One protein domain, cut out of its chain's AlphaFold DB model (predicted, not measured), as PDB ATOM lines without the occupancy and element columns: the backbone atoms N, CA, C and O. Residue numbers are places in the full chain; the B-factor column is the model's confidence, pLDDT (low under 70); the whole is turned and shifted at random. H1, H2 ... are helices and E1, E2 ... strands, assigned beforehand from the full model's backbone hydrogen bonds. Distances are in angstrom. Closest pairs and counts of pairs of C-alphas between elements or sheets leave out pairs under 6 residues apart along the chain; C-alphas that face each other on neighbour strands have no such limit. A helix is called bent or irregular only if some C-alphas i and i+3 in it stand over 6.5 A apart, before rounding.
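Overview. This is residues 9 to 57 of the 327 residues of an uncharacterized protein of Ralstonia solanacearum (UniProt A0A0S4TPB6). A twisted two-stranded hairpin, E1 and E2, makes a small wall, with two short helices, H1 and H2, and the long loop of residues 19 to 31 gathered over one of its faces. H1 and H2 stand nearly at right angles to each other, and residues 9 and 10 pair with E2, adding a short third row to the wall. The printed part has 49 residues, with two named helices and two named strands in the order H1, E1, E2, H2; the sheet, in the order E1, E2, is antiparallel. The class is mixed, helices and strands. The whole is compact, with a radius of gyration of the C-alphas of 9.4 A and spans of 27 by 23 by 15 A.

Arrangement. E1, residues 32 to 36, and E2, residues 39 to 45, are antiparallel neighbours and form a hairpin, their directions at 147 degrees. N 34 and O 43 are 2.9 A apart and N 36 and O 39 are 2.8 A apart, both within hydrogen-bond range. Residues 9 to 10 pair antiparallel with residues 43 to 44 of E2. H2, residues 47 to 54, comes nearest to E1 at the C-alphas of Ala 32 and Ala 49, 5.9 A apart. Its closest C-alphas to E2 are those of Ile 44 and Trp 50, 6.4 A apart. H1, residues 13 to 18, comes closest to E2 at the C-alphas of Leu 13 and Gly 42, 6.1 A apart. H1 and H2 are close but not clearly touching, with the C-alphas of Gly 16 and Val 53 closest at 6.7 A, and their lines are about perpendicular at 86 degrees. Of the O i to N i+4 pairs, 1 of 2 in H1 and 2 of 4 in H2 are within hydrogen-bond range.

Along the chain. E2 is the longest strand, 15.5 A from C-alpha 39 at (-9.234, 37.719, -7.788) to C-alpha 45. E1 measures 12.8 A from C-alpha 32 to C-alpha 36. H2 measures 9.5 A and ends at C-alpha 54, (-2.991, 52.407, 5.925); it is irregular, but only just, with C-alphas 49 and 52 at 6.8 A. H1 begins at C-alpha 13, (-7.000, 48.228, -7.076), and measures 8.8 A to C-alpha 18.

Size, cuts and confidence. The two C-alphas farthest apart are those of Asp 37 and Ile 57, at 27.7 A. The printed part has no cut. The links E1 to E2 and E2 to H2 are tight; the link H1 to E1, with 13 residues, is long. The mean pLDDT of the printed part is 73.0, and residues 9 to 25 are under 70; the mean pLDDT of H1 is 54.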
ATOM      1  N   TRP A   9     -13.438  47.666   5.010       60.38
ATOM      2  CA  TRP A   9     -12.832  48.777   4.284       60.38
ATOM      3  C   TRP A   9     -12.765  48.458   2.787       60.38
ATOM      4  O   TRP A   9     -12.700  47.292   2.393       60.38
ATOM      5  N   GLY A  10     -12.764  49.493   1.946       49.25
ATOM      6  CA  GLY A  10     -12.552  49.371   0.503       49.25
ATOM      7  C   GLY A  10     -11.254  50.050   0.074       49.25
ATOM      8  O   GLY A  10     -10.964  51.159   0.520       49.25
ATOM      9  N   ALA A  11     -10.490  49.410  -0.810       57.72
ATOM     10  CA  ALA A  11      -9.320  49.986  -1.463       57.72
ATOM     11  C   ALA A  11      -9.436  49.829  -2.988       57.72
ATOM     12  O   ALA A  11      -9.707  48.741  -3.497       57.72
ATOM     13  N   LEU A  12      -9.216  50.921  -3.731       51.59
ATOM     14  CA  LEU A  12      -9.074  50.874  -5.190       51.59
ATOM     15  C   LEU A  12      -7.857  50.017  -5.564       51.59
ATOM     16  O   LEU A  12      -6.806  50.117  -4.927       51.59
ATOM     17  N   LEU A  13      -7.991  49.220  -6.631       51.12
ATOM     18  CA  LEU A  13      -7.000  48.228  -7.076       51.12
ATOM     19  C   LEU A  13      -5.566  48.782  -7.136       51.12
ATOM     20  O   LEU A  13      -4.644  48.111  -6.690       51.12
ATOM     21  N   LEU A  14      -5.373  50.023  -7.596       50.59
ATOM     22  CA  LEU A  14      -4.053  50.668  -7.684       50.59
ATOM     23  C   LEU A  14      -3.365  50.861  -6.317       50.59
ATOM     24  O   LEU A  14      -2.168  50.616  -6.199       50.59
ATOM     25  N   GLY A  15      -4.113  51.254  -5.278       52.34
ATOM     26  CA  GLY A  15      -3.586  51.372  -3.911       52.34
ATOM     27  C   GLY A  15      -3.403  50.013  -3.235       52.34
ATOM     28  O   GLY A  15      -2.480  49.834  -2.446       52.34
ATOM     29  N   GLY A  16      -4.236  49.034  -3.597       55.44
ATOM     30  CA  GLY A  16      -4.087  47.647  -3.167       55.44
ATOM     31  C   GLY A  16      -2.796  47.008  -3.689       55.44
ATOM     32  O   GLY A  16      -2.002  46.502  -2.898       55.44
ATOM     33  N   PHE A  17      -2.525  47.081  -4.993       56.81
ATOM     34  CA  PHE A  17      -1.313  46.486  -5.570       56.81
ATOM     35  C   PHE A  17      -0.028  47.027  -4.927       56.81
ATOM     36  O   PHE A  17       0.881  46.252  -4.631       56.81
ATOM     37  N   ALA A  18       0.019  48.329  -4.626       56.09
ATOM     38  CA  ALA A  18       1.133  48.944  -3.905       56.09
ATOM     39  C   ALA A  18       1.263  48.460  -2.441       56.09
ATOM     40  O   ALA A  18       2.351  48.522  -1.875       56.09
ATOM     41  N   ALA A  19       0.183  47.956  -1.831       56.66
ATOM     42  CA  ALA A  19       0.141  47.444  -0.454       56.66
ATOM     43  C   ALA A  19       0.427  45.935  -0.353       56.66
ATOM     44  O   ALA A  19       0.262  45.347   0.716       56.66
ATOM     45  N   GLY A  20       0.801  45.288  -1.463       59.53
ATOM     46  CA  GLY A  20       0.936  43.830  -1.539       59.53
ATOM     47  C   GLY A  20      -0.399  43.091  -1.682       59.53
ATOM     48  O   GLY A  20      -0.442  41.873  -1.542       59.53
ATOM     49  N   PHE A  21      -1.492  43.800  -1.979       65.62
ATOM     50  CA  PHE A  21      -2.781  43.210  -2.332       65.62
ATOM     51  C   PHE A  21      -2.774  42.863  -3.825       65.62
ATOM     52  O   PHE A  21      -3.139  43.662  -4.688       65.62
ATOM     53  N   SER A  22      -2.292  41.659  -4.122       62.25
ATOM     54  CA  SER A  22      -2.229  41.069  -5.460       62.25
ATOM     55  C   SER A  22      -2.986  39.731  -5.502       62.25
ATOM     56  O   SER A  22      -3.253  39.133  -4.455       62.25
ATOM     57  N   PRO A  23      -3.371  39.234  -6.693       58.56
ATOM     58  CA  PRO A  23      -3.916  37.886  -6.832       58.56
ATOM     59  C   PRO A  23      -2.987  36.844  -6.191       58.56
ATOM     60  O   PRO A  23      -1.819  36.749  -6.556       58.56
ATOM     61  N   GLY A  24      -3.509  36.084  -5.223       62.75
ATOM     62  CA  GLY A  24      -2.751  35.075  -4.470       62.75
ATOM     63  C   GLY A  24      -2.102  35.565  -3.167       62.75
ATOM     64  O   GLY A  24      -1.552  34.743  -2.438       62.75
ATOM     65  N   ALA A  25      -2.185  36.857  -2.828       68.44
ATOM     66  CA  ALA A  25      -1.693  37.365  -1.549       68.44
ATOM     67  C   ALA A  25      -2.574  36.894  -0.378       68.44
ATOM     68  O   ALA A  25      -3.794  37.080  -0.385       68.44
ATOM     69  N   ALA A  26      -1.955  36.311   0.649       73.12
ATOM     70  CA  ALA A  26      -2.638  35.969   1.892       73.12
ATOM     71  C   ALA A  26      -2.816  37.218   2.770       73.12
ATOM     72  O   ALA A  26      -1.905  38.038   2.899       73.12
ATOM     73  N   ALA A  27      -3.987  37.354   3.391       74.50
ATOM     74  CA  ALA A  27      -4.205  38.395   4.387       74.50
ATOM     75  C   ALA A  27      -3.420  38.082   5.679       74.50
ATOM     76  O   ALA A  27      -3.281  36.907   6.036       74.50
ATOM     77  N   PRO A  28      -2.930  39.104   6.402       81.00
ATOM     78  CA  PRO A  28      -2.378  38.931   7.742       81.00
ATOM     79  C   PRO A  28      -3.359  38.219   8.681       81.00
ATOM     80  O   PRO A  28      -4.576  38.397   8.575       81.00
ATOM     81  N   ALA A  29      -2.830  37.440   9.627       85.12
ATOM     82  CA  ALA A  29      -3.645  36.733  10.612       85.12
ATOM     83  C   ALA A  29      -4.583  37.702  11.356       85.12
ATOM     84  O   ALA A  29      -4.164  38.765  11.813       85.12
ATOM     85  N   GLY A  30      -5.860  37.328  11.466       80.62
ATOM     86  CA  GLY A  30      -6.894  38.172  12.071       80.62
ATOM     87  C   GLY A  30      -7.531  39.194  11.123       80.62
ATOM     88  O   GLY A  30      -8.348  39.988  11.577       80.62
ATOM     89  N   GLY A  31      -7.204  39.174   9.827       83.19
ATOM     90  CA  GLY A  31      -7.924  39.917   8.796       83.19
ATOM     91  C   GLY A  31      -8.136  39.107   7.521       83.19
ATOM     92  O   GLY A  31      -7.630  37.995   7.380       83.19
ATOM     93  N   ALA A  32      -8.931  39.645   6.596       82.25
ATOM     94  CA  ALA A  32      -9.257  38.956   5.350       82.25
ATOM     95  C   ALA A  32      -9.305  39.898   4.144       82.25
ATOM     96  O   ALA A  32      -9.834  41.007   4.213       82.25
ATOM     97  N   TYR A  33      -8.819  39.404   3.010       83.94
ATOM     98  CA  TYR A  33      -9.050  39.985   1.692       83.94
ATOM     99  C   TYR A  33     -10.223  39.256   1.046       83.94
ATOM    100  O   TYR A  33     -10.241  38.026   0.992       83.94
ATOM    101  N   VAL A  34     -11.235  39.992   0.590       83.56
ATOM    102  CA  VAL A  34     -12.399  39.371  -0.049       83.56
ATOM    103  C   VAL A  34     -12.072  39.082  -1.505       83.56
ATOM    104  O   VAL A  34     -11.736  39.991  -2.273       83.56
ATOM    105  N   MET A  35     -12.227  37.819  -1.883       82.44
ATOM    106  CA  MET A  35     -11.940  37.314  -3.219       82.44
ATOM    107  C   MET A  35     -13.243  37.013  -3.968       82.44
ATOM    108  O   MET A  35     -14.206  36.541  -3.368       82.44
ATOM    109  N   ALA A  36     -13.250  37.248  -5.275       83.62
ATOM    110  CA  ALA A  36     -14.262  36.783  -6.217       83.62
ATOM    111  C   ALA A  36     -13.539  36.200  -7.437       83.62
ATOM    112  O   ALA A  36     -12.616  36.825  -7.960       83.62
ATOM    113  N   ASP A  37     -13.897  34.981  -7.842       85.38
ATOM    114  CA  ASP A  37     -13.291  34.271  -8.981       85.38
ATOM    115  C   ASP A  37     -11.751  34.217  -8.937       85.38
ATOM    116  O   ASP A  37     -11.055  34.458  -9.925       85.38
ATOM    117  N   GLY A  38     -11.198  33.957  -7.746       77.06
ATOM    118  CA  GLY A  38      -9.749  33.896  -7.513       77.06
ATOM    119  C   GLY A  38      -9.033  35.252  -7.562       77.06
ATOM    120  O   GLY A  38      -7.812  35.305  -7.412       77.06
ATOM    121  N   LYS A  39      -9.769  36.357  -7.733       77.50
ATOM    122  CA  LYS A  39      -9.234  37.719  -7.788       77.50
ATOM    123  C   LYS A  39      -9.688  38.549  -6.588       77.50
ATOM    124  O   LYS A  39     -10.804  38.379  -6.101       77.50
ATOM    125  N   PRO A  40      -8.846  39.468  -6.104       78.56
ATOM    126  CA  PRO A  40      -9.250  40.388  -5.056       78.56
ATOM    127  C   PRO A  40     -10.351  41.347  -5.535       78.56
ATOM    128  O   PRO A  40     -10.248  41.938  -6.607       78.56
ATOM    129  N   THR A  41     -11.378  41.548  -4.706       82.69
ATOM    130  CA  THR A  41     -12.510  42.461  -4.991       82.69
ATOM    131  C   THR A  41     -12.228  43.926  -4.645       82.69
ATOM    132  O   THR A  41     -13.013  44.804  -4.989       82.69
ATOM    133  N   GLY A  42     -11.137  44.196  -3.923       76.81
ATOM    134  CA  GLY A  42     -10.864  45.493  -3.292       76.81
ATOM    135  C   GLY A  42     -11.449  45.651  -1.883       76.81
ATOM    136  O   GLY A  42     -11.179  46.660  -1.235       76.81
ATOM    137  N   LEU A  43     -12.215  44.676  -1.373       81.56
ATOM    138  CA  LEU A  43     -12.727  44.699   0.004       81.56
ATOM    139  C   LEU A  43     -11.745  44.037   0.981       81.56
ATOM    140  O   LEU A  43     -11.253  42.927   0.750       81.56
ATOM    141  N   ILE A  44     -11.515  44.712   2.105       82.62
ATOM    142  CA  ILE A  44     -10.583  44.333   3.170       82.62
ATOM    143  C   ILE A  44     -11.359  44.279   4.486       82.62
ATOM    144  O   ILE A  44     -12.118  45.193   4.801       82.62
ATOM    145  N   LYS A  45     -11.188  43.207   5.257       81.81
ATOM    146  CA  LYS A  45     -11.879  42.989   6.530       81.81
ATOM    147  C   LYS A  45     -10.889  42.942   7.681       81.81
ATOM    148  O   LYS A  45      -9.893  42.223   7.609       81.81
ATOM    149  N   GLU A  46     -11.257  43.637   8.750       83.44
ATOM    150  CA  GLU A  46     -10.547  43.759  10.023       83.44
ATOM    151  C   GLU A  46      -9.235  44.564   9.988       83.44
ATOM    152  O   GLU A  46      -8.582  44.677   8.944       83.44
ATOM    153  N   PRO A  47      -8.814  45.134  11.137       80.81
ATOM    154  CA  PRO A  47      -7.618  45.972  11.214       80.81
ATOM    155  C   PRO A  47      -6.320  45.321  10.706       80.81
ATOM    156  O   PRO A  47      -5.599  46.004   9.978       80.81
ATOM    157  N   PRO A  48      -5.997  44.040  10.996       84.31
ATOM    158  CA  PRO A  48      -4.731  43.448  10.553       84.31
ATOM    159  C   PRO A  48      -4.546  43.460   9.032       84.31
ATOM    160  O   PRO A  48      -3.445  43.710   8.550       84.31
ATOM    161  N   ALA A  49      -5.623  43.256   8.267       83.12
ATOM    162  CA  ALA A  49      -5.573  43.304   6.808       83.12
ATOM    163  C   ALA A  49      -5.577  44.738   6.250       83.12
ATOM    164  O   ALA A  49      -5.152  44.956   5.119       83.12
ATOM    165  N   TRP A  50      -6.021  45.727   7.031       81.94
ATOM    166  CA  TRP A  50      -6.019  47.137   6.635       81.94
ATOM    167  C   TRP A  50      -4.664  47.825   6.838       81.94
ATOM    168  O   TRP A  50      -4.283  48.681   6.041       81.94
ATOM    169  N   GLN A  51      -3.908  47.433   7.867       82.88
ATOM    170  CA  GLN A  51      -2.640  48.072   8.245       82.88
ATOM    171  C   GLN A  51      -1.640  48.285   7.088       82.88
ATOM    172  O   GLN A  51      -1.020  49.351   7.043       82.88
ATOM    173  N   PRO A  52      -1.438  47.343   6.141       80.19
ATOM    174  CA  PRO A  52      -0.544  47.576   5.004       80.19
ATOM    175  C   PRO A  52      -1.025  48.699   4.080       80.19
ATOM    176  O   PRO A  52      -0.212  49.495   3.617       80.19
ATOM    177  N   VAL A  53      -2.339  48.798   3.851       80.31
ATOM    178  CA  VAL A  53      -2.944  49.874   3.048       80.31
ATOM    179  C   VAL A  53      -2.851  51.204   3.782       80.31
ATOM    180  O   VAL A  53      -2.514  52.218   3.178       80.31
ATOM    181  N   GLU A  54      -3.079  51.204   5.096       81.38
ATOM    182  CA  GLU A  54      -2.991  52.407   5.925       81.38
ATOM    183  C   GLU A  54      -1.613  53.079   5.839       81.38
ATOM    184  O   GLU A  54      -1.532  54.303   5.764       81.38
ATOM    185  N   LYS A  55      -0.531  52.293   5.751       82.00
ATOM    186  CA  LYS A  55       0.843  52.804   5.593       82.00
ATOM    187  C   LYS A  55       1.084  53.548   4.277       82.00
ATOM    188  O   LYS A  55       2.031  54.325   4.196       82.00
ATOM    189  N   LEU A  56       0.260  53.312   3.256       83.50
ATOM    190  CA  LEU A  56       0.338  54.016   1.974       83.50
ATOM    191  C   LEU A  56      -0.486  55.298   1.950       83.50
ATOM    192  O   LEU A  56      -0.308  56.125   1.054       83.50
ATOM    193  N   ILE A  57      -1.411  55.464   2.899       81.50
ATOM    194  CA  ILE A  57      -2.205  56.682   2.995       81.50
ATOM    195  C   ILE A  57      -1.234  57.816   3.326       81.50
ATOM    196  O   ILE A  57      -0.539  57.739   4.343       81.50
TER     197      ILE A  57